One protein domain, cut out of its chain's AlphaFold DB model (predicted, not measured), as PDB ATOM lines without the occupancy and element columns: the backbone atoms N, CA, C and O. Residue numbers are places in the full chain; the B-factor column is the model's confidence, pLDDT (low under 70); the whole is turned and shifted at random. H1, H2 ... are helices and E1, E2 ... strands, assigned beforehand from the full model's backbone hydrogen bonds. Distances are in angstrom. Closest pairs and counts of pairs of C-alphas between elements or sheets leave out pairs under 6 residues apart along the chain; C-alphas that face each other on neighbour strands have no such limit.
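Overview. This is residues 52 to 125 and 235 to 325 of the 328 residues of the protein "Cadherin-like beta sandwich domain-containing protein" of Caulobacter sp. 17J65-9 (UniProt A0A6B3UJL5). A broad, twisted sheet of nine strands has helices over both faces, H1 and H2 over one and H3 over the other. H3 packs mainly on E9, E8 and E3; H1 runs along E8 and E7, while H2 crosses the strands from E7 to E4, and its residues 120 to 125 stick out free. The printed part has 165 residues, with three named helices and nine named strands in the order E1 E2 E3 H1 H2 E4 E5 E6 E7 E8 E9 H3. The antiparallel sheet runs E1 E2 E3 E9 E8 E7 E6 E5 E4, and the class is mixed. The whole is compact, with a radius of gyration of the C-alphas of 16.2 A and spans of 55 by 38 by 22 A.

Arrangement. E1, residues 55 to 60, an edge strand, E2, residues 66 to 70, and E3, residues 76 to 82, form a meander, each strand the antiparallel neighbour of the one before. N 56 and O 70 are within hydrogen-bond range at 2.9 A, as are N 67 and O 79 at 2.9 A. A second meander is E4, residues 235 to 240, the other edge strand, E5, 244 to 251, E6, 254 to 261, E7, 266 to 274, E8, 284 to 291, and E9, 297 to 304. Its pairs within range include N 237 and O 248, 2.9 A; N 256 and O 249, 2.8 A; N 257 and O 271, 2.8 A; N 287 and O 270, 2.8 A; N 300 and O 288, 2.8 A. E3 and E9 are antiparallel neighbours, with N 78 and O 301 at 2.8 A. H1, residues 95 to 104, is on the sheet at a height of 8.3 A, over E8 and only just over E7, with 3 C-alphas there; it runs along the strands, at 10 degrees to E8 on the local plane. H2, residues 106 to 125, is on the same face at a height of 8.4 A and runs across the strands, at 83 degrees to E4 on the local plane. The closest C-alphas of H2 and E5 are those of Ala 112 and Arg 249, 5.9 A. H1 and H2 are close but not clearly touching. H3, residues 310 to 324, is on the opposite face; its closest C-alphas to E9 are those of Ala 316 and Ala 300, 5.8 A. In H1, H2 and H3 every O i to N i+4 pair is within hydrogen-bond range.

Along the chain. E1 begins at C-alpha 55, (-3.121, 23.497, -9.084). H2 measures 28.5 A, E7 26.8 A and H3 21.0 A. H3 ends at C-alpha 324, (3.680, 39.265, -16.363).

Size, cuts and confidence. The C-alphas farthest apart, of Ala 62 and Ala 125, are 57.0 A apart. Residues 126 to 234 are not printed, and C-alphas 125 and 235 are 18.0 A apart across this cut. The link from E3 to H1 is long, 12 residues. Residue 235 is under 70 in pLDDT.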
ATOM      1  N   GLN A  52      -5.510  27.392 -10.037       97.19
ATOM      2  CA  GLN A  52      -5.156  27.599 -11.443       97.19
ATOM      3  C   GLN A  52      -5.058  26.236 -12.137       97.19
ATOM      4  O   GLN A  52      -4.128  25.474 -11.888       97.19
ATOM      5  N   GLY A  53      -6.018  25.913 -13.008       95.50
ATOM      6  CA  GLY A  53      -6.099  24.575 -13.604       95.50
ATOM      7  C   GLY A  53      -6.178  23.489 -12.516       95.50
ATOM      8  O   GLY A  53      -7.011  23.614 -11.620       95.50
ATOM      9  N   PRO A  54      -5.318  22.450 -12.540       95.81
ATOM     10  CA  PRO A  54      -5.282  21.408 -11.515       95.81
ATOM     11  C   PRO A  54      -4.489  21.807 -10.254       95.81
ATOM     12  O   PRO A  54      -4.324  20.987  -9.350       95.81
ATOM     13  N   LEU A  55      -3.946  23.027 -10.193       97.69
ATOM     14  CA  LEU A  55      -3.121  23.497  -9.084       97.69
ATOM     15  C   LEU A  55      -3.975  24.167  -8.009       97.69
ATOM     16  O   LEU A  55      -4.774  25.055  -8.306       97.69
ATOM     17  N   THR A  56      -3.741  23.795  -6.751       98.31
ATOM     18  CA  THR A  56      -4.339  24.435  -5.570       98.31
ATOM     19  C   THR A  56      -3.252  25.087  -4.728       98.31
ATOM     20  O   THR A  56      -2.255  24.446  -4.392       98.31
ATOM     21  N   ARG A  57      -3.428  26.363  -4.382       98.38
ATOM     22  CA  ARG A  57      -2.471  27.128  -3.576       98.38
ATOM     23  C   ARG A  57      -2.451  26.602  -2.145       98.38
ATOM     24  O   ARG A  57      -3.481  26.557  -1.483       98.38
ATOM     25  N   THR A  58      -1.270  26.260  -1.644       98.12
ATOM     26  CA  THR A  58      -1.076  25.737  -0.282       98.12
ATOM     27  C   THR A  58      -0.385  26.734   0.636       98.12
ATOM     28  O   THR A  58      -0.580  26.699   1.851       98.12
ATOM     29  N   ARG A  59       0.429  27.637   0.078       97.25
ATOM     30  CA  ARG A  59       1.156  28.649   0.845       97.25
ATOM     31  C   ARG A  59       1.389  29.904   0.018       97.25
ATOM     32  O   ARG A  59       1.675  29.820  -1.172       97.25
ATOM     33  N   THR A  60       1.367  31.044   0.695       97.06
ATOM     34  CA  THR A  60       1.824  32.336   0.179       97.06
ATOM     35  C   THR A  60       2.846  32.898   1.156       97.06
ATOM     36  O   THR A  60       2.644  32.823   2.370       97.06
ATOM     37  N   SER A  61       3.953  33.425   0.646       96.50
ATOM     38  CA  SER A  61       4.948  34.101   1.475       96.50
ATOM     39  C   SER A  61       4.438  35.466   1.944       96.50
ATOM     40  O   SER A  61       3.709  36.145   1.222       96.50
ATOM     41  N   ALA A  62       4.837  35.884   3.149       94.19
ATOM     42  CA  ALA A  62       4.416  37.154   3.743       94.19
ATOM     43  C   ALA A  62       4.905  38.382   2.951       94.19
ATOM     44  O   ALA A  62       4.259  39.424   2.972       94.19
ATOM     45  N   ASP A  63       6.019  38.246   2.228       93.06
ATOM     46  CA  ASP A  63       6.554  39.266   1.318       93.06
ATOM     47  C   ASP A  63       5.824  39.323  -0.038       93.06
ATOM     48  O   ASP A  63       6.065  40.227  -0.835       93.06
ATOM     49  N   GLY A  64       4.939  38.357  -0.320       94.50
ATOM     50  CA  GLY A  64       4.244  38.214  -1.597       94.50
ATOM     51  C   GLY A  64       5.156  37.926  -2.796       94.50
ATOM     52  O   GLY A  64       4.733  38.108  -3.935       94.50
ATOM     53  N   LEU A  65       6.392  37.476  -2.557       96.62
ATOM     54  CA  LEU A  65       7.371  37.156  -3.601       96.62
ATOM     55  C   LEU A  65       7.375  35.673  -3.982       96.62
ATOM     56  O   LEU A  65       8.053  35.290  -4.937       96.62
ATOM     57  N   SER A  66       6.644  34.825  -3.253       97.50
ATOM     58  CA  SER A  66       6.491  33.417  -3.614       97.50
ATOM     59  C   SER A  66       5.166  32.800  -3.173       97.50
ATOM     60  O   SER A  66       4.594  33.175  -2.146       97.50
ATOM     61  N   CYS A  67       4.707  31.820  -3.953       97.81
ATOM     62  CA  CYS A  67       3.517  31.020  -3.681       97.81
ATOM     63  C   CYS A  67       3.768  29.559  -4.045       97.81
ATOM     64  O   CYS A  67       4.389  29.266  -5.065       97.81
ATOM     65  N   VAL A  68       3.272  28.646  -3.216       98.38
ATOM     66  CA  VAL A  68       3.400  27.201  -3.415       98.38
ATOM     67  C   VAL A  68       2.033  26.633  -3.749       98.38
ATOM     68  O   VAL A  68       1.037  26.962  -3.100       98.38
ATOM     69  N   TYR A  69       2.002  25.770  -4.754       98.50
ATOM     70  CA  TYR A  69       0.826  25.060  -5.213       98.50
ATOM     71  C   TYR A  69       1.090  23.560  -5.206       98.50
ATOM     72  O   TYR A  69       2.167  23.105  -5.595       98.50
ATOM     73  N   SER A  70       0.086  22.792  -4.802       97.94
ATOM     74  CA  SER A  70       0.053  21.342  -4.973       97.94
ATOM     75  C   SER A  70      -0.792  20.983  -6.187       97.94
ATOM     76  O   SER A  70      -1.868  21.556  -6.381       97.94
ATOM     77  N   GLY A  71      -0.323  20.017  -6.966       96.00
ATOM     78  CA  GLY A  71      -1.025  19.438  -8.101       96.00
ATOM     79  C   GLY A  71      -1.246  17.928  -7.943       96.00
ATOM     80  O   GLY A  71      -0.875  17.332  -6.925       96.00
ATOM     81  N   PRO A  72      -1.864  17.286  -8.944       94.62
ATOM     82  CA  PRO A  72      -2.082  15.845  -8.958       94.62
ATOM     83  C   PRO A  72      -0.758  15.068  -8.949       94.62
ATOM     84  O   PRO A  72       0.296  15.600  -9.281       94.62
ATOM     85  N   ARG A  73      -0.818  13.788  -8.553       92.50
ATOM     86  CA  ARG A  73       0.313  12.832  -8.603       92.50
ATOM     87  C   ARG A  73       1.605  13.315  -7.924       92.50
ATOM     88  O   ARG A  73       2.708  12.935  -8.306       92.50
ATOM     89  N   GLY A  74       1.472  14.125  -6.875       93.62
ATOM     90  CA  GLY A  74       2.618  14.650  -6.129       93.62
ATOM     91  C   GLY A  74       3.375  15.757  -6.864       93.62
ATOM     92  O   GLY A  74       4.538  16.002  -6.538       93.62
ATOM     93  N   ALA A  75       2.738  16.408  -7.841       96.75
ATOM     94  CA  ALA A  75       3.259  17.611  -8.461       96.75
ATOM     95  C   ALA A  75       3.253  18.792  -7.476       96.75
ATOM     96  O   ALA A  75       2.303  18.998  -6.717       96.75
ATOM     97  N   GLU A  76       4.306  19.595  -7.522       97.88
ATOM     98  CA  GLU A  76       4.456  20.823  -6.752       97.88
ATOM     99  C   GLU A  76       4.931  21.936  -7.682       97.88
ATOM    100  O   GLU A  76       5.887  21.756  -8.440       97.88
ATOM    101  N   VAL A  77       4.274  23.094  -7.604       98.38
ATOM    102  CA  VAL A  77       4.671  24.296  -8.338       98.38
ATOM    103  C   VAL A  77       4.987  25.401  -7.344       98.38
ATOM    104  O   VAL A  77       4.158  25.752  -6.510       98.38
ATOM    105  N   THR A  78       6.186  25.968  -7.432       98.44
ATOM    106  CA  THR A  78       6.579  27.148  -6.657       98.44
ATOM    107  C   THR A  78       6.723  28.330  -7.603       98.44
ATOM    108  O   THR A  78       7.656  28.385  -8.400       98.44
ATOM    109  N   LEU A  79       5.801  29.283  -7.501       98.38
ATOM    110  CA  LEU A  79       5.871  30.560  -8.198       98.38
ATOM    111  C   LEU A  79       6.766  31.510  -7.397       98.38
ATOM    112  O   LEU A  79       6.588  31.634  -6.184       98.38
ATOM    113  N   ARG A  80       7.727  32.164  -8.050       97.81
ATOM    114  CA  ARG A  80       8.717  33.056  -7.435       97.81
ATOM    115  C   ARG A  80       8.883  34.312  -8.285       97.81
ATOM    116  O   ARG A  80       8.895  34.226  -9.510       97.81
ATOM    117  N   LEU A  81       9.061  35.456  -7.634       96.88
ATOM    118  CA  LEU A  81       9.504  36.689  -8.277       96.88
ATOM    119  C   LEU A  81      11.021  36.830  -8.100       96.88
ATOM    120  O   LEU A  81      11.510  37.000  -6.982       96.88
ATOM    121  N   VAL A  82      11.768  36.746  -9.196       95.50
ATOM    122  CA  VAL A  82      13.231  36.827  -9.230       95.50
ATOM    123  C   VAL A  82      13.638  38.220  -9.688       95.50
ATOM    124  O   VAL A  82      13.175  38.709 -10.713       95.50
ATOM    125  N   ARG A  83      14.510  38.887  -8.930       91.88
ATOM    126  CA  ARG A  83      15.030  40.202  -9.319       91.88
ATOM    127  C   ARG A  83      16.277  40.038 -10.174       91.88
ATOM    128  O   ARG A  83      17.204  39.342  -9.771       91.88
ATOM    129  N   VAL A  84      16.307  40.737 -11.302       90.12
ATOM    130  CA  VAL A  84      17.511  40.885 -12.123       90.12
ATOM    131  C   VAL A  84      18.348  42.014 -11.529       90.12
ATOM    132  O   VAL A  84      17.835  43.099 -11.245       90.12
ATOM    133  N   ALA A  85      19.624  41.740 -11.259       85.56
ATOM    134  CA  ALA A  85      20.538  42.754 -10.749       85.56
ATOM    135  C   ALA A  85      20.838  43.796 -11.837       85.56
ATOM    136  O   ALA A  85      20.888  43.479 -13.024       85.56
ATOM    137  N   ALA A  86      21.058  45.050 -11.437       80.62
ATOM    138  CA  ALA A  86      21.367  46.117 -12.382       80.62
ATOM    139  C   ALA A  86      22.636  45.781 -13.188       80.62
ATOM    140  O   ALA A  86      23.681  45.488 -12.608       80.62
ATOM    141  N   GLY A  87      22.534  45.820 -14.520       77.50
ATOM    142  CA  GLY A  87      23.633  45.480 -15.430       77.50
ATOM    143  C   GLY A  87      23.908  43.981 -15.589       77.50
ATOM    144  O   GLY A  87      24.875  43.627 -16.252       77.50
ATOM    145  N   SER A  88      23.091  43.107 -14.992       81.31
ATOM    146  CA  SER A  88      23.092  41.670 -15.290       81.31
ATOM    147  C   SER A  88      22.058  41.353 -16.361       81.31
ATOM    148  O   SER A  88      21.022  42.014 -16.439       81.31
ATOM    149  N   ASP A  89      22.329  40.330 -17.165       84.81
ATOM    150  CA  ASP A  89      21.325  39.779 -18.062       84.81
ATOM    151  C   ASP A  89      20.263  38.983 -17.272       84.81
ATOM    152  O   ASP A  89      20.476  38.510 -16.147       84.81
ATOM    153  N   ALA A  90      19.065  38.887 -17.847       86.25
ATOM    154  CA  ALA A  90      17.936  38.202 -17.228       86.25
ATOM    155  C   ALA A  90      18.161  36.675 -17.122       86.25
ATOM    156  O   ALA A  90      17.582  36.009 -16.267       86.25
ATOM    157  N   GLU A  91      19.042  36.120 -17.952       85.69
ATOM    158  CA  GLU A  91      19.384  34.697 -17.975       85.69
ATOM    159  C   GLU A  91      20.258  34.287 -16.782       85.69
ATOM    160  O   GLU A  91      20.011  33.270 -16.134       85.69
ATOM    161  N   ALA A  92      21.229  35.115 -16.412       90.31
ATOM    162  CA  ALA A  92      22.107  34.913 -15.273       90.31
ATOM    163  C   ALA A  92      21.311  34.816 -13.968       90.31
ATOM    164  O   ALA A  92      21.709  34.094 -13.050       90.31
ATOM    165  N   ALA A  93      20.155  35.485 -13.898       92.62
ATOM    166  CA  ALA A  93      19.233  35.382 -12.772       92.62
ATOM    167  C   ALA A  93      18.535  34.007 -12.674       92.62
ATOM    168  O   ALA A  93      18.101  33.629 -11.584       92.62
ATOM    169  N   LEU A  94      18.449  33.242 -13.771       94.62
ATOM    170  CA  LEU A  94      17.862  31.895 -13.811       94.62
ATOM    171  C   LEU A  94      18.872  30.782 -13.504       94.62
ATOM    172  O   LEU A  94      18.477  29.733 -12.994       94.62
ATOM    173  N   LEU A  95      20.171  31.012 -13.725       94.50
ATOM    174  CA  LEU A  95      21.225  30.012 -13.490       94.50
ATOM    175  C   LEU A  95      21.203  29.366 -12.089       94.50
ATOM    176  O   LEU A  95      21.440  28.159 -11.993       94.50
ATOM    177  N   PRO A  96      20.931  30.091 -10.983       96.25
ATOM    178  CA  PRO A  96      20.801  29.459  -9.672       96.25
ATOM    179  C   PRO A  96      19.645  28.454  -9.612       96.25
ATOM    180  O   PRO A  96      19.796  27.394  -9.014       96.25
ATOM    181  N   ILE A  97      18.523  28.753 -10.273       97.31
ATOM    182  CA  ILE A  97      17.345  27.878 -10.323       97.31
ATOM    183  C   ILE A  97      17.647  26.644 -11.174       97.31
ATOM    184  O   ILE A  97      17.321  25.534 -10.763       97.31
ATOM    185  N   GLU A  98      18.329  26.801 -12.314       97.00
ATOM    186  CA  GLU A  98      18.793  25.646 -13.096       97.00
ATOM    187  C   GLU A  98      19.660  24.716 -12.248       97.00
ATOM    188  O   GLU A  98      19.413  23.513 -12.205       97.00
ATOM    189  N   LYS A  99      20.626  25.265 -11.504       97.75
ATOM    190  CA  LYS A  99      21.495  24.476 -10.618       97.75
ATOM    191  C   LYS A  99      20.721  23.780  -9.500       97.75
ATOM    192  O   LYS A  99      21.013  22.623  -9.200       97.75
ATOM    193  N   GLU A 100      19.735  24.451  -8.898       97.56
ATOM    194  CA  GLU A 100      18.828  23.836  -7.918       97.56
ATOM    195  C   GLU A 100      18.120  22.618  -8.531       97.56
ATOM    196  O   GLU A 100      18.109  21.545  -7.931       97.56
ATOM    197  N   LEU A 101      17.587  22.748  -9.748       97.94
ATOM    198  CA  LEU A 101      16.875  21.671 -10.437       97.94
ATOM    199  C   LEU A 101      17.794  20.523 -10.867       97.94
ATOM    200  O   LEU A 101      17.453  19.354 -10.681       97.94
ATOM    201  N   GLN A 102      18.987  20.837 -11.364       97.25
ATOM    202  CA  GLN A 102      20.012  19.847 -11.694       97.25
ATOM    203  C   GLN A 102      20.429  19.035 -10.465       97.25
ATOM    204  O   GLN A 102      20.588  17.818 -10.554       97.25
ATOM    205  N   ALA A 103      20.530  19.671  -9.296       97.81
ATOM    206  CA  ALA A 103      20.820  18.980  -8.043       97.81
ATOM    207  C   ALA A 103      19.683  18.039  -7.590       97.81
ATOM    208  O   ALA A 103      19.940  17.080  -6.861       97.81
ATOM    209  N   LEU A 104      18.437  18.269  -8.027       97.50
ATOM    210  CA  LEU A 104      17.311  17.363  -7.764       97.50
ATOM    211  C   LEU A 104      17.309  16.123  -8.669       97.50
ATOM    212  O   LEU A 104      16.715  15.110  -8.284       97.50
ATOM    213  N   MET A 105      17.939  16.196  -9.847       97.25
ATOM    214  CA  MET A 105      18.009  15.115 -10.843       97.25
ATOM    215  C   MET A 105      19.418  14.976 -11.464       97.25
ATOM    216  O   MET A 105      19.572  15.044 -12.687       97.25
ATOM    217  N   PRO A 106      20.471  14.740 -10.655       96.00
ATOM    218  CA  PRO A 106      21.853  14.716 -11.141       96.00
ATOM    219  C   PRO A 106      22.115  13.585 -12.144       96.00
ATOM    220  O   PRO A 106      22.929  13.735 -13.053       96.00
ATOM    221  N   GLN A 107      21.403  12.460 -12.020       93.81
ATOM    222  CA  GLN A 107      21.513  11.334 -12.945       93.81
ATOM    223  C   GLN A 107      21.062  11.697 -14.366       93.81
ATOM    224  O   GLN A 107      21.660  11.236 -15.334       93.81
ATOM    225  N   THR A 108      20.050  12.553 -14.496       94.75
ATOM    226  CA  THR A 108      19.501  12.989 -15.787       94.75
ATOM    227  C   THR A 108      20.475  13.920 -16.492       94.75
ATOM    228  O   THR A 108      20.759  13.741 -17.673       94.75
ATOM    229  N   VAL A 109      21.086  14.843 -15.745       93.88
ATOM    230  CA  VAL A 109      22.153  15.720 -16.254       93.88
ATOM    231  C   VAL A 109      23.364  14.901 -16.703       93.88
ATOM    232  O   VAL A 109      23.915  15.147 -17.773       93.88
ATOM    233  N   ALA A 110      23.761  13.889 -15.926       92.94
ATOM    234  CA  ALA A 110      24.870  13.012 -16.288       92.94
ATOM    235  C   ALA A 110      24.590  12.214 -17.576       92.94
ATOM    236  O   ALA A 110      25.480  12.099 -18.418       92.94
ATOM    237  N   LYS A 111      23.362  11.707 -17.760       91.00
ATOM    238  CA  LYS A 111      22.941  11.041 -19.005       91.00
ATOM    239  C   LYS A 111      22.974  12.002 -20.195       91.00
ATOM    240  O   LYS A 111      23.556  11.660 -21.217       91.00
ATOM    241  N   ALA A 112      22.435  13.214 -20.049       87.94
ATOM    242  CA  ALA A 112      22.465  14.230 -21.104       87.94
ATOM    243  C   ALA A 112      23.902  14.644 -21.482       87.94
ATOM    244  O   ALA A 112      24.224  14.763 -22.664       87.94
ATOM    245  N   ALA A 113      24.792  14.806 -20.498       88.69
ATOM    246  CA  ALA A 113      26.204  15.108 -20.736       88.69
ATOM    247  C   ALA A 113      26.940  13.945 -21.419       88.69
ATOM    248  O   ALA A 113      27.748  14.166 -22.322       88.69
ATOM    249  N   LYS A 114      26.645  12.703 -21.018       87.06
ATOM    250  CA  LYS A 114      27.174  11.502 -21.672       87.06
ATOM    251  C   LYS A 114      26.727  11.434 -23.134       87.06
ATOM    252  O   LYS A 114      27.570  11.235 -24.001       87.06
ATOM    253  N   ALA A 115      25.448  11.678 -23.403       84.38
ATOM    254  CA  ALA A 115      24.897  11.719 -24.754       84.38
ATOM    255  C   ALA A 115      25.603  12.760 -25.630       84.38
ATOM    256  O   ALA A 115      25.981  12.472 -26.759       84.38
ATOM    257  N   GLU A 116      25.840  13.958 -25.092       84.19
ATOM    258  CA  GLU A 116      26.572  15.008 -25.802       84.19
ATOM    259  C   GLU A 116      28.027  14.614 -26.091       84.19
ATOM    260  O   GLU A 116      28.529  14.872 -27.186       84.19
ATOM    261  N   ALA A 117      28.700  13.969 -25.139       86.88
ATOM    262  CA  ALA A 117      30.056  13.476 -25.342       86.88
ATOM    263  C   ALA A 117      30.111  12.375 -26.414       86.88
ATOM    264  O   ALA A 117      31.006  12.395 -27.258       86.88
ATOM    265  N   GLU A 118      29.151  11.448 -26.414       85.38
ATOM    266  CA  GLU A 118      29.049  10.379 -27.412       85.38
ATOM    267  C   GLU A 118      28.723  10.927 -28.806       85.38
ATOM    268  O   GLU A 118      29.377  10.540 -29.774       85.38
ATOM    269  N   ALA A 119      27.792  11.879 -28.909       81.69
ATOM    270  CA  ALA A 119      27.466  12.565 -30.159       81.69
ATOM    271  C   ALA A 119      28.683  13.309 -30.726       81.69
ATOM    272  O   ALA A 119      29.015  13.177 -31.902       81.69
ATOM    273  N   LYS A 120      29.410  14.045 -29.874       83.88
ATOM    274  CA  LYS A 120      30.632  14.747 -30.279       83.88
ATOM    275  C   LYS A 120      31.719  13.775 -30.742       83.88
ATOM    276  O   LYS A 120      32.347  14.015 -31.769       83.88
ATOM    277  N   ALA A 121      31.937  12.686 -30.008       85.75
ATOM    278  CA  ALA A 121      32.932  11.681 -30.371       85.75
ATOM    279  C   ALA A 121      32.606  11.000 -31.712       85.75
ATOM    280  O   ALA A 121      33.523  10.726 -32.485       85.75
ATOM    281  N   ARG A 122      31.318  10.756 -31.993       83.81
ATOM    282  CA  ARG A 122      30.843  10.243 -33.286       83.81
ATOM    283  C   ARG A 122      31.070  11.254 -34.405       83.81
ATOM    284  O   ARG A 122      31.746  10.907 -35.360       83.81
ATOM    285  N   ALA A 123      30.665  12.512 -34.230       80.75
ATOM    286  CA  ALA A 123      30.910  13.561 -35.223       80.75
ATOM    287  C   ALA A 123      32.407  13.707 -35.567       80.75
ATOM    288  O   ALA A 123      32.783  13.770 -36.731       80.75
ATOM    289  N   GLU A 124      33.288  13.673 -34.560       85.38
ATOM    290  CA  GLU A 124      34.742  13.687 -34.777       85.38
ATOM    291  C   GLU A 124      35.272  12.408 -35.456       85.38
ATOM    292  O   GLU A 124      36.346  12.424 -36.065       85.38
ATOM    293  N   ALA A 125      34.597  11.268 -35.302       85.25
ATOM    294  CA  ALA A 125      34.928  10.036 -36.014       85.25
ATOM    295  C   ALA A 125      34.463  10.099 -37.476       85.25
ATOM    296  O   ALA A 125      35.238   9.733 -38.358       85.25
ATOM    297  N   GLY A 235      19.436  12.021 -29.615       65.31
ATOM    298  CA  GLY A 235      18.286  12.930 -29.679       65.31
ATOM    299  C   GLY A 235      18.639  14.381 -29.348       65.31
ATOM    300  O   GLY A 235      18.036  14.962 -28.441       65.31
ATOM    301  N   LYS A 236      19.645  14.958 -30.020       73.94
ATOM    302  CA  LYS A 236      20.000  16.373 -29.887       73.94
ATOM    303  C   LYS A 236      19.323  17.189 -30.982       73.94
ATOM    304  O   LYS A 236      19.670  17.083 -32.149       73.94
ATOM    305  N   VAL A 237      18.404  18.063 -30.590       79.44
ATOM    306  CA  VAL A 237      17.784  19.040 -31.494       79.44
ATOM    307  C   VAL A 237      18.176  20.421 -31.009       79.44
ATOM    308  O   VAL A 237      17.951  20.742 -29.850       79.44
ATOM    309  N   SER A 238      18.776  21.224 -31.880       78.00
ATOM    310  CA  SER A 238      19.108  22.616 -31.584       78.00
ATOM    311  C   SER A 238      18.524  23.489 -32.683       78.00
ATOM    312  O   SER A 238      18.811  23.259 -33.858       78.00
ATOM    313  N   ILE A 239      17.670  24.429 -32.300       80.69
ATOM    314  CA  ILE A 239      17.024  25.412 -33.167       80.69
ATOM    315  C   ILE A 239      17.483  26.782 -32.688       80.69
ATOM    316  O   ILE A 239      17.443  27.051 -31.492       80.69
ATOM    317  N   ASP A 240      17.897  27.632 -33.619       81.50
ATOM    318  CA  ASP A 240      18.309  29.008 -33.358       81.50
ATOM    319  C   ASP A 240      17.740  29.892 -34.475       81.50
ATOM    320  O   ASP A 240      17.972  29.613 -35.656       81.50
ATOM    321  N   ASP A 241      16.945  30.891 -34.094       77.06
ATOM    322  CA  ASP A 241      16.320  31.890 -34.976       77.06
ATOM    323  C   ASP A 241      16.763  33.322 -34.596       77.06
ATOM    324  O   ASP A 241      16.056  34.298 -34.836       77.06
ATOM    325  N   GLY A 242      17.922  33.464 -33.937       79.94
ATOM    326  CA  GLY A 242      18.459  34.733 -33.432       79.94
ATOM    327  C   GLY A 242      17.812  35.211 -32.128       79.94
ATOM    328  O   GLY A 242      18.518  35.447 -31.151       79.94
ATOM    329  N   ASP A 243      16.481  35.307 -32.097       82.38
ATOM    330  CA  ASP A 243      15.722  35.738 -30.911       82.38
ATOM    331  C   ASP A 243      15.118  34.569 -30.121       82.38
ATOM    332  O   ASP A 243      14.663  34.760 -28.993       82.38
ATOM    333  N   GLU A 244      15.089  33.370 -30.707       85.81
ATOM    334  CA  GLU A 244      14.599  32.132 -30.097       85.81
ATOM    335  C   GLU A 244      15.668  31.043 -30.224       85.81
ATOM    336  O   GLU A 244      16.230  30.831 -31.298       85.81
ATOM    337  N   GLN A 245      15.931  30.333 -29.129       89.12
ATOM    338  CA  GLN A 245      16.793  29.158 -29.115       89.12
ATOM    339  C   GLN A 245      16.098  28.018 -28.372       89.12
ATOM    340  O   GLN A 245      15.530  28.207 -27.296       89.12
ATOM    341  N   VAL A 246      16.131  26.823 -28.955       89.88
ATOM    342  CA  VAL A 246      15.587  25.597 -28.367       89.88
ATOM    343  C   VAL A 246      16.636  24.508 -28.474       89.88
ATOM    344  O   VAL A 246      17.012  24.126 -29.576       89.88
ATOM    345  N   ASP A 247      17.063  23.977 -27.336       89.38
ATOM    346  CA  ASP A 247      17.992  22.864 -27.229       89.38
ATOM    347  C   ASP A 247      17.326  21.703 -26.496       89.38
ATOM    348  O   ASP A 247      16.950  21.798 -25.329       89.38
ATOM    349  N   ILE A 248      17.212  20.575 -27.176       90.06
ATOM    350  CA  ILE A 248      16.723  19.314 -26.632       90.06
ATOM    351  C   ILE A 248      17.892  18.347 -26.646       90.06
ATOM    352  O   ILE A 248      18.586  18.225 -27.652       90.06
ATOM    353  N   ARG A 249      18.113  17.662 -25.529       89.38
ATOM    354  CA  ARG A 249      19.110  16.607 -25.369       89.38
ATOM    355  C   ARG A 249      18.408  15.399 -24.781       89.38
ATOM    356  O   ARG A 249      18.147  15.364 -23.581       89.38
ATOM    357  N   ALA A 250      18.081  14.431 -25.620       87.06
ATOM    358  CA  ALA A 250      17.459  13.184 -25.202       87.06
ATOM    359  C   ALA A 250      18.452  12.020 -25.280       87.06
ATOM    360  O   ALA A 250      19.238  11.914 -26.224       87.06
ATOM    361  N   HIS A 251      18.393  11.146 -24.280       85.06
ATOM    362  CA  HIS A 251      19.159   9.908 -24.218       85.06
ATOM    363  C   HIS A 251      18.358   8.854 -23.465       85.06
ATOM    364  O   HIS A 251      17.945   9.081 -22.322       85.06
ATOM    365  N   ASP A 252      18.163   7.697 -24.095       85.88
ATOM    366  CA  ASP A 252      17.236   6.664 -23.636       85.88
ATOM    367  C   ASP A 252      15.857   7.275 -23.302       85.88
ATOM    368  O   ASP A 252      15.241   7.965 -24.111       85.88
ATOM    369  N   GLU A 253      15.389   7.074 -22.072       87.94
ATOM    370  CA  GLU A 253      14.123   7.581 -21.552       87.94
ATOM    371  C   GLU A 253      14.299   8.852 -20.700       87.94
ATOM    372  O   GLU A 253      13.463   9.171 -19.849       87.94
ATOM    373  N   SER A 254      15.400   9.575 -20.908       91.25
ATOM    374  CA  SER A 254      15.710  10.829 -20.226       91.25
ATOM    375  C   SER A 254      15.882  11.975 -21.215       91.25
ATOM    376  O   SER A 254      16.352  11.769 -22.335       91.25
ATOM    377  N   ALA A 255      15.497  13.185 -20.814       91.81
ATOM    378  CA  ALA A 255      15.701  14.370 -21.630       91.81
ATOM    379  C   ALA A 255      15.981  15.617 -20.786       91.81
ATOM    380  O   ALA A 255      15.401  15.815 -19.717       91.81
ATOM    381  N   GLU A 256      16.856  16.465 -21.315       94.25
ATOM    382  CA  GLU A 256      17.057  17.849 -20.908       94.25
ATOM    383  C   GLU A 256      16.560  18.759 -22.033       94.25
ATOM    384  O   GLU A 256      16.961  18.609 -23.185       94.25
ATOM    385  N   ILE A 257      15.671  19.692 -21.707       94.06
ATOM    386  CA  ILE A 257      15.086  20.642 -22.652       94.06
ATOM    387  C   ILE A 257      15.367  22.049 -22.135       94.06
ATOM    388  O   ILE A 257      15.066  22.366 -20.985       94.06
ATOM    389  N   ARG A 258      15.922  22.893 -22.998       94.56
ATOM    390  CA  ARG A 258      16.091  24.332 -22.812       94.56
ATOM    391  C   ARG A 258      15.386  25.040 -23.959       94.56
ATOM    392  O   ARG A 258      15.589  24.698 -25.116       94.56
ATOM    393  N   SER A 259      14.560  26.023 -23.655       93.25
ATOM    394  CA  SER A 259      13.995  26.940 -24.639       93.25
ATOM    395  C   SER A 259      14.126  28.352 -24.103       93.25
ATOM    396  O   SER A 259      13.961  28.582 -22.906       93.25
ATOM    397  N   ARG A 260      14.436  29.298 -24.977       90.94
ATOM    398  CA  ARG A 260      14.574  30.709 -24.653       90.94
ATOM    399  C   ARG A 260      14.079  31.547 -25.814       90.94
ATOM    400  O   ARG A 260      14.289  31.196 -26.968       90.94
ATOM    401  N   SER A 261      13.449  32.660 -25.490       89.75
ATOM    402  CA  SER A 261      13.031  33.678 -26.437       89.75
ATOM    403  C   SER A 261      13.235  35.048 -25.808       89.75
ATOM    404  O   SER A 261      12.895  35.240 -24.639       89.75
ATOM    405  N   THR A 262      13.774  35.996 -26.570       83.75
ATOM    406  CA  THR A 262      14.001  37.389 -26.142       83.75
ATOM    407  C   THR A 262      13.214  38.413 -26.961       83.75
ATOM    408  O   THR A 262      13.173  39.582 -26.588       83.75
ATOM    409  N   SER A 263      12.530  37.984 -28.027       78.19
ATOM    410  CA  SER A 263      11.829  38.847 -28.997       78.19
ATOM    411  C   SER A 263      10.832  39.847 -28.390       78.19
ATOM    412  O   SER A 263      10.682  40.961 -28.886       78.19
ATOM    413  N   SER A 264      10.151  39.479 -27.303       76.75
ATOM    414  CA  SER A 264       9.166  40.327 -26.616       76.75
ATOM    415  C   SER A 264       9.438  40.432 -25.112       76.75
ATOM    416  O   SER A 264       8.501  40.511 -24.315       76.75
ATOM    417  N   GLY A 265      10.713  40.373 -24.721       86.19
ATOM    418  CA  GLY A 265      11.167  40.148 -23.347       86.19
ATOM    419  C   GLY A 265      11.611  38.703 -23.125       86.19
ATOM    420  O   GLY A 265      11.488  37.860 -24.011       86.19
ATOM    421  N   LEU A 266      12.130  38.414 -21.931       90.75
ATOM    422  CA  LEU A 266      12.584  37.079 -21.576       90.75
ATOM    423  C   LEU A 266      11.386  36.134 -21.465       90.75
ATOM    424  O   LEU A 266      10.483  36.344 -20.652       90.75
ATOM    425  N   ARG A 267      11.450  35.037 -22.209       92.38
ATOM    426  CA  ARG A 267      10.743  33.791 -21.932       92.38
ATOM    427  C   ARG A 267      11.771  32.670 -21.916       92.38
ATOM    428  O   ARG A 267      12.571  32.572 -22.838       92.38
ATOM    429  N   ALA A 268      11.759  31.839 -20.884       94.94
ATOM    430  CA  ALA A 268      12.671  30.709 -20.788       94.94
ATOM    431  C   ALA A 268      11.985  29.502 -20.154       94.94
ATOM    432  O   ALA A 268      11.266  29.634 -19.166       94.94
ATOM    433  N   THR A 269      12.258  28.326 -20.702       96.06
ATOM    434  CA  THR A 269      11.780  27.044 -20.201       96.06
ATOM    435  C   THR A 269      12.981  26.133 -19.995       96.06
ATOM    436  O   THR A 269      13.810  25.980 -20.893       96.06
ATOM    437  N   TYR A 270      13.059  25.493 -18.834       97.19
ATOM    438  CA  TYR A 270      14.032  24.436 -18.561       97.19
ATOM    439  C   TYR A 270      13.306  23.206 -18.045       97.19
ATOM    440  O   TYR A 270      12.476  23.335 -17.149       97.19
ATOM    441  N   ILE A 271      13.594  22.024 -18.583       96.50
ATOM    442  CA  ILE A 271      12.960  20.771 -18.158       96.50
ATOM    443  C   ILE A 271      14.007  19.664 -18.107       96.50
ATOM    444  O   ILE A 271      14.760  19.455 -19.053       96.50
ATOM    445  N   LEU A 272      14.003  18.919 -17.009       96.38
ATOM    446  CA  LEU A 272      14.658  17.631 -16.850       96.38
ATOM    447  C   LEU A 272      13.577  16.579 -16.632       96.38
ATOM    448  O   LEU A 272      12.729  16.722 -15.750       96.38
ATOM    449  N   VAL A 273      13.617  15.512 -17.418       95.50
ATOM    450  CA  VAL A 273      12.695  14.382 -17.298       95.50
ATOM    451  C   VAL A 273      13.458  13.069 -17.387       95.50
ATOM    452  O   VAL A 273      14.406  12.944 -18.158       95.50
ATOM    453  N   ASP A 274      13.046  12.084 -16.593       94.94
ATOM    454  CA  ASP A 274      13.650  10.751 -16.569       94.94
ATOM    455  C   ASP A 274      12.608   9.682 -16.206       94.94
ATOM    456  O   ASP A 274      11.740   9.890 -15.353       94.94
ATOM    457  N   GLU A 275      12.712   8.517 -16.846       92.94
ATOM    458  CA  GLU A 275      12.078   7.255 -16.436       92.94
ATOM    459  C   GLU A 275      12.319   6.961 -14.955       92.94
ATOM    460  O   GLU A 275      11.394   6.649 -14.186       92.94
ATOM    461  N   VAL A 276      13.591   7.069 -14.572       92.94
ATOM    462  CA  VAL A 276      14.103   6.685 -13.270       92.94
ATOM    463  C   VAL A 276      13.977   7.874 -12.337       92.94
ATOM    464  O   VAL A 276      14.607   8.917 -12.519       92.94
ATOM    465  N   ALA A 277      13.165   7.693 -11.300       95.19
ATOM    466  CA  ALA A 277      12.992   8.703 -10.276       95.19
ATOM    467  C   ALA A 277      14.329   9.011  -9.582       95.19
ATOM    468  O   ALA A 277      15.118   8.109  -9.297       95.19
ATOM    469  N   SER A 278      14.569  10.286  -9.275       95.50
ATOM    470  CA  SER A 278      15.727  10.694  -8.484       95.50
ATOM    471  C   SER A 278      15.669  10.134  -7.062       95.50
ATOM    472  O   SER A 278      14.649   9.595  -6.633       95.50
ATOM    473  N   ALA A 279      16.734  10.324  -6.281       94.06
ATOM    474  CA  ALA A 279      16.759   9.916  -4.873       94.06
ATOM    475  C   ALA A 279      15.598  10.511  -4.050       94.06
ATOM    476  O   ALA A 279      15.147   9.917  -3.076       94.06
ATOM    477  N   GLN A 280      15.086  11.674  -4.461       93.44
ATOM    478  CA  GLN A 280      13.936  12.323  -3.834       93.44
ATOM    479  C   GLN A 280      12.596  11.911  -4.467       93.44
ATOM    480  O   GLN A 280      11.551  12.429  -4.085       93.44
ATOM    481  N   GLY A 281      12.595  11.012  -5.450       95.94
ATOM    482  CA  GLY A 281      11.418  10.523  -6.164       95.94
ATOM    483  C   GLY A 281      10.994  11.370  -7.368       95.94
ATOM    484  O   GLY A 281       9.923  11.128  -7.913       95.94
ATOM    485  N   TRP A 282      11.763  12.388  -7.769       97.06
ATOM    486  CA  TRP A 282      11.382  13.263  -8.886       97.06
ATOM    487  C   TRP A 282      11.645  12.583 -10.228       97.06
ATOM    488  O   TRP A 282      12.753  12.106 -10.462       97.06
ATOM    489  N   LYS A 283      10.634  12.554 -11.095       96.25
ATOM    490  CA  LYS A 283      10.754  12.095 -12.489       96.25
ATOM    491  C   LYS A 283      10.746  13.244 -13.486       96.25
ATOM    492  O   LYS A 283      11.131  13.063 -14.636       96.25
ATOM    493  N   LEU A 284      10.292  14.408 -13.041       96.38
ATOM    494  CA  LEU A 284      10.253  15.621 -13.825       96.38
ATOM    495  C   LEU A 284      10.538  16.805 -12.906       96.38
ATOM    496  O   LEU A 284       9.938  16.927 -11.835       96.38
ATOM    497  N   VAL A 285      11.441  17.681 -13.328       97.81
ATOM    498  CA  VAL A 285      11.623  19.004 -12.734       97.81
ATOM    499  C   VAL A 285      11.865  20.028 -13.831       97.81
ATOM    500  O   VAL A 285      12.407  19.702 -14.880       97.81
ATOM    501  N   GLY A 286      11.478  21.271 -13.606       97.50
ATOM    502  CA  GLY A 286      11.666  22.313 -14.600       97.50
ATOM    503  C   GLY A 286      11.210  23.676 -14.120       97.50
ATOM    504  O   GLY A 286      10.775  23.831 -12.979       97.50
ATOM    505  N   PHE A 287      11.282  24.664 -14.997       98.06
ATOM    506  CA  PHE A 287      10.597  25.928 -14.805       98.06
ATOM    507  C   PHE A 287      10.066  26.499 -16.114       98.06
ATOM    508  O   PHE A 287      10.608  26.233 -17.183       98.06
ATOM    509  N   GLU A 288       9.047  27.343 -15.980       96.75
ATOM    510  CA  GLU A 288       8.677  28.359 -16.965       96.75
ATOM    511  C   GLU A 288       8.991  29.731 -16.362       96.75
ATOM    512  O   GLU A 288       8.625  30.013 -15.217       96.75
ATOM    513  N   ALA A 289       9.669  30.585 -17.117       96.12
ATOM    514  CA  ALA A 289      10.056  31.924 -16.709       96.12
ATOM    515  C   ALA A 289       9.614  32.947 -17.752       96.12
ATOM    516  O   ALA A 289       9.760  32.723 -18.954       96.12
ATOM    517  N   ARG A 290       9.102  34.094 -17.292       94.44
ATOM    518  CA  ARG A 290       8.778  35.236 -18.153       94.44
ATOM    519  C   ARG A 290       9.075  36.550 -17.445       94.44
ATOM    520  O   ARG A 290       8.851  36.672 -16.242       94.44
ATOM    521  N   GLY A 291       9.543  37.548 -18.180       92.50
ATOM    522  CA  GLY A 291       9.788  38.879 -17.634       92.50
ATOM    523  C   GLY A 291      10.302  39.870 -18.677       92.50
ATOM    524  O   GLY A 291      10.740  39.467 -19.750       92.50
ATOM    525  N   PRO A 292      10.249  41.177 -18.397       89.38
ATOM    526  CA  PRO A 292      10.937  42.175 -19.210       89.38
ATOM    527  C   PRO A 292      12.465  42.012 -19.108       89.38
ATOM    528  O   PRO A 292      12.978  41.645 -18.055       89.38
ATOM    529  N   GLU A 293      13.189  42.343 -20.180       81.81
ATOM    530  CA  GLU A 293      14.631  42.072 -20.376       81.81
ATOM    531  C   GLU A 293      15.563  42.620 -19.271       81.81
ATOM    532  O   GLU A 293      16.639  42.079 -19.045       81.81
ATOM    533  N   GLY A 294      15.134  43.642 -18.524       83.12
ATOM    534  CA  GLY A 294      15.879  44.200 -17.384       83.12
ATOM    535  C   GLY A 294      15.063  44.349 -16.100       83.12
ATOM    536  O   GLY A 294      15.473  45.075 -15.195       83.12
ATOM    537  N   GLY A 295      13.880  43.738 -16.025       87.81
ATOM    538  CA  GLY A 295      13.014  43.828 -14.848       87.81
ATOM    539  C   GLY A 295      12.863  42.492 -14.125       87.81
ATOM    540  O   GLY A 295      13.553  41.524 -14.435       87.81
ATOM    541  N   PRO A 296      11.992  42.425 -13.110       92.25
ATOM    542  CA  PRO A 296      11.790  41.197 -12.361       92.25
ATOM    543  C   PRO A 296      11.190  40.102 -13.252       92.25
ATOM    544  O   PRO A 296      10.301  40.358 -14.065       92.25
ATOM    545  N   ILE A 297      11.664  38.876 -13.060       95.25
ATOM    546  CA  ILE A 297      11.242  37.684 -13.791       95.25
ATOM    547  C   ILE A 297      10.307  36.889 -12.889       95.25
ATOM    548  O   ILE A 297      10.634  36.590 -11.740       95.25
ATOM    549  N   VAL A 298       9.148  36.512 -13.410       97.12
ATOM    550  CA  VAL A 298       8.265  35.560 -12.741       97.12
ATOM    551  C   VAL A 298       8.655  34.165 -13.195       97.12
ATOM    552  O   VAL A 298       8.663  33.881 -14.390       97.12
ATOM    553  N   VAL A 299       8.963  33.299 -12.235       98.06
ATOM    554  CA  VAL A 299       9.410  31.927 -12.481       98.06
ATOM    555  C   VAL A 299       8.479  30.961 -11.766       98.06
ATOM    556  O   VAL A 299       8.297  31.057 -10.553       98.06
ATOM    557  N   ALA A 300       7.901  30.013 -12.496       98.38
ATOM    558  CA  ALA A 300       7.180  28.881 -11.931       98.38
ATOM    559  C   ALA A 300       8.066  27.639 -11.992       98.38
ATOM    560  O   ALA A 300       8.243  27.054 -13.056       98.38
ATOM    561  N   VAL A 301       8.611  27.237 -10.846       98.44
ATOM    562  CA  VAL A 301       9.387  26.000 -10.702       98.44
ATOM    563  C   VAL A 301       8.424  24.835 -10.517       98.44
ATOM    564  O   VAL A 301       7.638  24.840  -9.574       98.44
ATOM    565  N   VAL A 302       8.505  23.838 -11.388       98.12
ATOM    566  CA  VAL A 302       7.654  22.646 -11.412       98.12
ATOM    567  C   VAL A 302       8.476  21.434 -10.989       98.12
ATOM    568  O   VAL A 302       9.591  21.229 -11.464       98.12
ATOM    569  N   LYS A 303       7.927  20.605 -10.103       97.88
ATOM    570  CA  LYS A 303       8.488  19.304  -9.720       97.88
ATOM    571  C   LYS A 303       7.369  18.272  -9.736       97.88
ATOM    572  O   LYS A 303       6.306  18.545  -9.191       97.88
ATOM    573  N   SER A 304       7.594  17.090 -10.304       96.75
ATOM    574  CA  SER A 304       6.613  16.001 -10.288       96.75
ATOM    575  C   SER A 304       7.237  14.620 -10.095       96.75
ATOM    576  O   SER A 304       8.385  14.349 -10.467       96.75
ATOM    577  N   LYS A 305       6.456  13.739  -9.464       95.56
ATOM    578  CA  LYS A 305       6.751  12.308  -9.305       95.56
ATOM    579  C   LYS A 305       6.348  11.492 -10.542       95.56
ATOM    580  O   LYS A 305       6.688  10.314 -10.618       95.56
ATOM    581  N   ASP A 306       5.660  12.106 -11.504       92.25
ATOM    582  CA  ASP A 306       5.280  11.528 -12.798       92.25
ATOM    583  C   ASP A 306       5.920  12.327 -13.954       92.25
ATOM    584  O   ASP A 306       6.292  13.488 -13.795       92.25
ATOM    585  N   ARG A 307       6.068  11.687 -15.117       78.69
ATOM    586  CA  ARG A 307       6.602  12.262 -16.361       78.69
ATOM    587  C   ARG A 307       5.524  12.959 -17.197       78.69
ATOM    588  O   ARG A 307       5.854  13.826 -17.994       78.69
ATOM    589  N   LYS A 308       4.251  12.565 -17.061       76.94
ATOM    590  CA  LYS A 308       3.157  13.020 -17.941       76.94
ATOM    591  C   LYS A 308       2.395  14.209 -17.366       76.94
ATOM    592  O   LYS A 308       1.249  14.032 -16.972       76.94
ATOM    593  N   GLU A 309       3.004  15.385 -17.276       80.62
ATOM    594  CA  GLU A 309       2.446  16.522 -16.518       80.62
ATOM    595  C   GLU A 309       2.152  17.774 -17.354       80.62
ATOM    596  O   GLU A 309       2.334  18.897 -16.884       80.62
ATOM    597  N   ASP A 310       1.635  17.583 -18.569       84.62
ATOM    598  CA  ASP A 310       1.287  18.674 -19.490       84.62
ATOM    599  C   ASP A 310       0.344  19.685 -18.822       84.62
ATOM    600  O   ASP A 310       0.646  20.871 -18.738       84.62
ATOM    601  N   ALA A 311      -0.728  19.203 -18.184       89.31
ATOM    602  CA  ALA A 311      -1.704  20.062 -17.511       89.31
ATOM    603  C   ALA A 311      -1.122  20.867 -16.329       89.31
ATOM    604  O   ALA A 311      -1.623  21.946 -16.006       89.31
ATOM    605  N   VAL A 312      -0.087  20.351 -15.655       93.94
ATOM    606  CA  VAL A 312       0.601  21.070 -14.569       93.94
ATOM    607  C   VAL A 312       1.504  22.153 -15.146       93.94
ATOM    608  O   VAL A 312       1.510  23.267 -14.621       93.94
ATOM    609  N   PHE A 313       2.232  21.858 -16.226       93.19
ATOM    610  CA  PHE A 313       3.046  22.855 -16.922       93.19
ATOM    611  C   PHE A 313       2.196  23.947 -17.565       93.19
ATOM    612  O   PHE A 313       2.520  25.122 -17.409       93.19
ATOM    613  N   ASP A 314       1.073  23.600 -18.188       94.06
ATOM    614  CA  ASP A 314       0.129  24.568 -18.751       94.06
ATOM    615  C   ASP A 314      -0.416  25.501 -17.666       94.06
ATOM    616  O   ASP A 314      -0.484  26.723 -17.836       94.06
ATOM    617  N   ALA A 315      -0.748  24.949 -16.498       95.81
ATOM    618  CA  ALA A 315      -1.181  25.742 -15.357       95.81
ATOM    619  C   ALA A 315      -0.059  26.616 -14.779       95.81
ATOM    620  O   ALA A 315      -0.314  27.766 -14.417       95.81
ATOM    621  N   ALA A 316       1.180  26.119 -14.733       96.62
ATOM    622  CA  ALA A 316       2.350  26.903 -14.348       96.62
ATOM    623  C   ALA A 316       2.607  28.058 -15.335       96.62
ATOM    624  O   ALA A 316       2.780  29.200 -14.904       96.62
ATOM    625  N   LYS A 317       2.525  27.803 -16.649       94.94
ATOM    626  CA  LYS A 317       2.605  28.827 -17.702       94.94
ATOM    627  C   LYS A 317       1.502  29.868 -17.529       94.94
ATOM    628  O   LYS A 317       1.775  31.065 -17.601       94.94
ATOM    629  N   ALA A 318       0.280  29.447 -17.208       95.00
ATOM    630  CA  ALA A 318      -0.824  30.360 -16.928       95.00
ATOM    631  C   ALA A 318      -0.592  31.221 -15.668       95.00
ATOM    632  O   ALA A 318      -0.926  32.407 -15.679       95.00
ATOM    633  N   LEU A 319       0.019  30.677 -14.603       96.44
ATOM    634  CA  LEU A 319       0.421  31.459 -13.421       96.44
ATOM    635  C   LEU A 319       1.458  32.533 -13.780       96.44
ATOM    636  O   LEU A 319       1.318  33.685 -13.363       96.44
ATOM    637  N   VAL A 320       2.476  32.171 -14.563       95.56
ATOM    638  CA  VAL A 320       3.506  33.106 -15.042       95.56
ATOM    639  C   VAL A 320       2.872  34.194 -15.912       95.56
ATOM    640  O   VAL A 320       3.033  35.384 -15.639       95.56
ATOM    641  N   LYS A 321       2.078  33.794 -16.911       92.62
ATOM    642  CA  LYS A 321       1.379  34.688 -17.844       92.62
ATOM    643  C   LYS A 321       0.452  35.665 -17.120       92.62
ATOM    644  O   LYS A 321       0.426  36.840 -17.468       92.62
ATOM    645  N   ARG A 322      -0.254  35.226 -16.073       93.44
ATOM    646  CA  ARG A 322      -1.096  36.103 -15.240       93.44
ATOM    647  C   ARG A 322      -0.300  37.246 -14.611       93.44
ATOM    648  O   ARG A 322      -0.763  38.378 -14.600       93.44
ATOM    649  N   ASN A 323       0.889  36.941 -14.102       93.75
ATOM    650  CA  ASN A 323       1.699  37.893 -13.349       93.75
ATOM    651  C   ASN A 323       2.495  38.853 -14.242       93.75
ATOM    652  O   ASN A 323       2.760  39.978 -13.835       93.75
ATOM    653  N   VAL A 324       2.871  38.435 -15.450       90.38
ATOM    654  CA  VAL A 324       3.680  39.265 -16.363       90.38
ATOM    655  C   VAL A 324       2.837  39.874 -17.489       90.38
ATOM    656  O   VAL A 324       3.211  40.895 -18.053       90.38
ATOM    657  N   GLY A 325       1.674  39.308 -17.809       78.69
ATOM    658  CA  GLY A 325       0.899  39.647 -19.005       78.69
ATOM    659  C   GLY A 325       1.411  38.945 -20.272       78.69
ATOM    660  O   GLY A 325       2.337  38.134 -20.219       78.69
TER     661      GLY A 325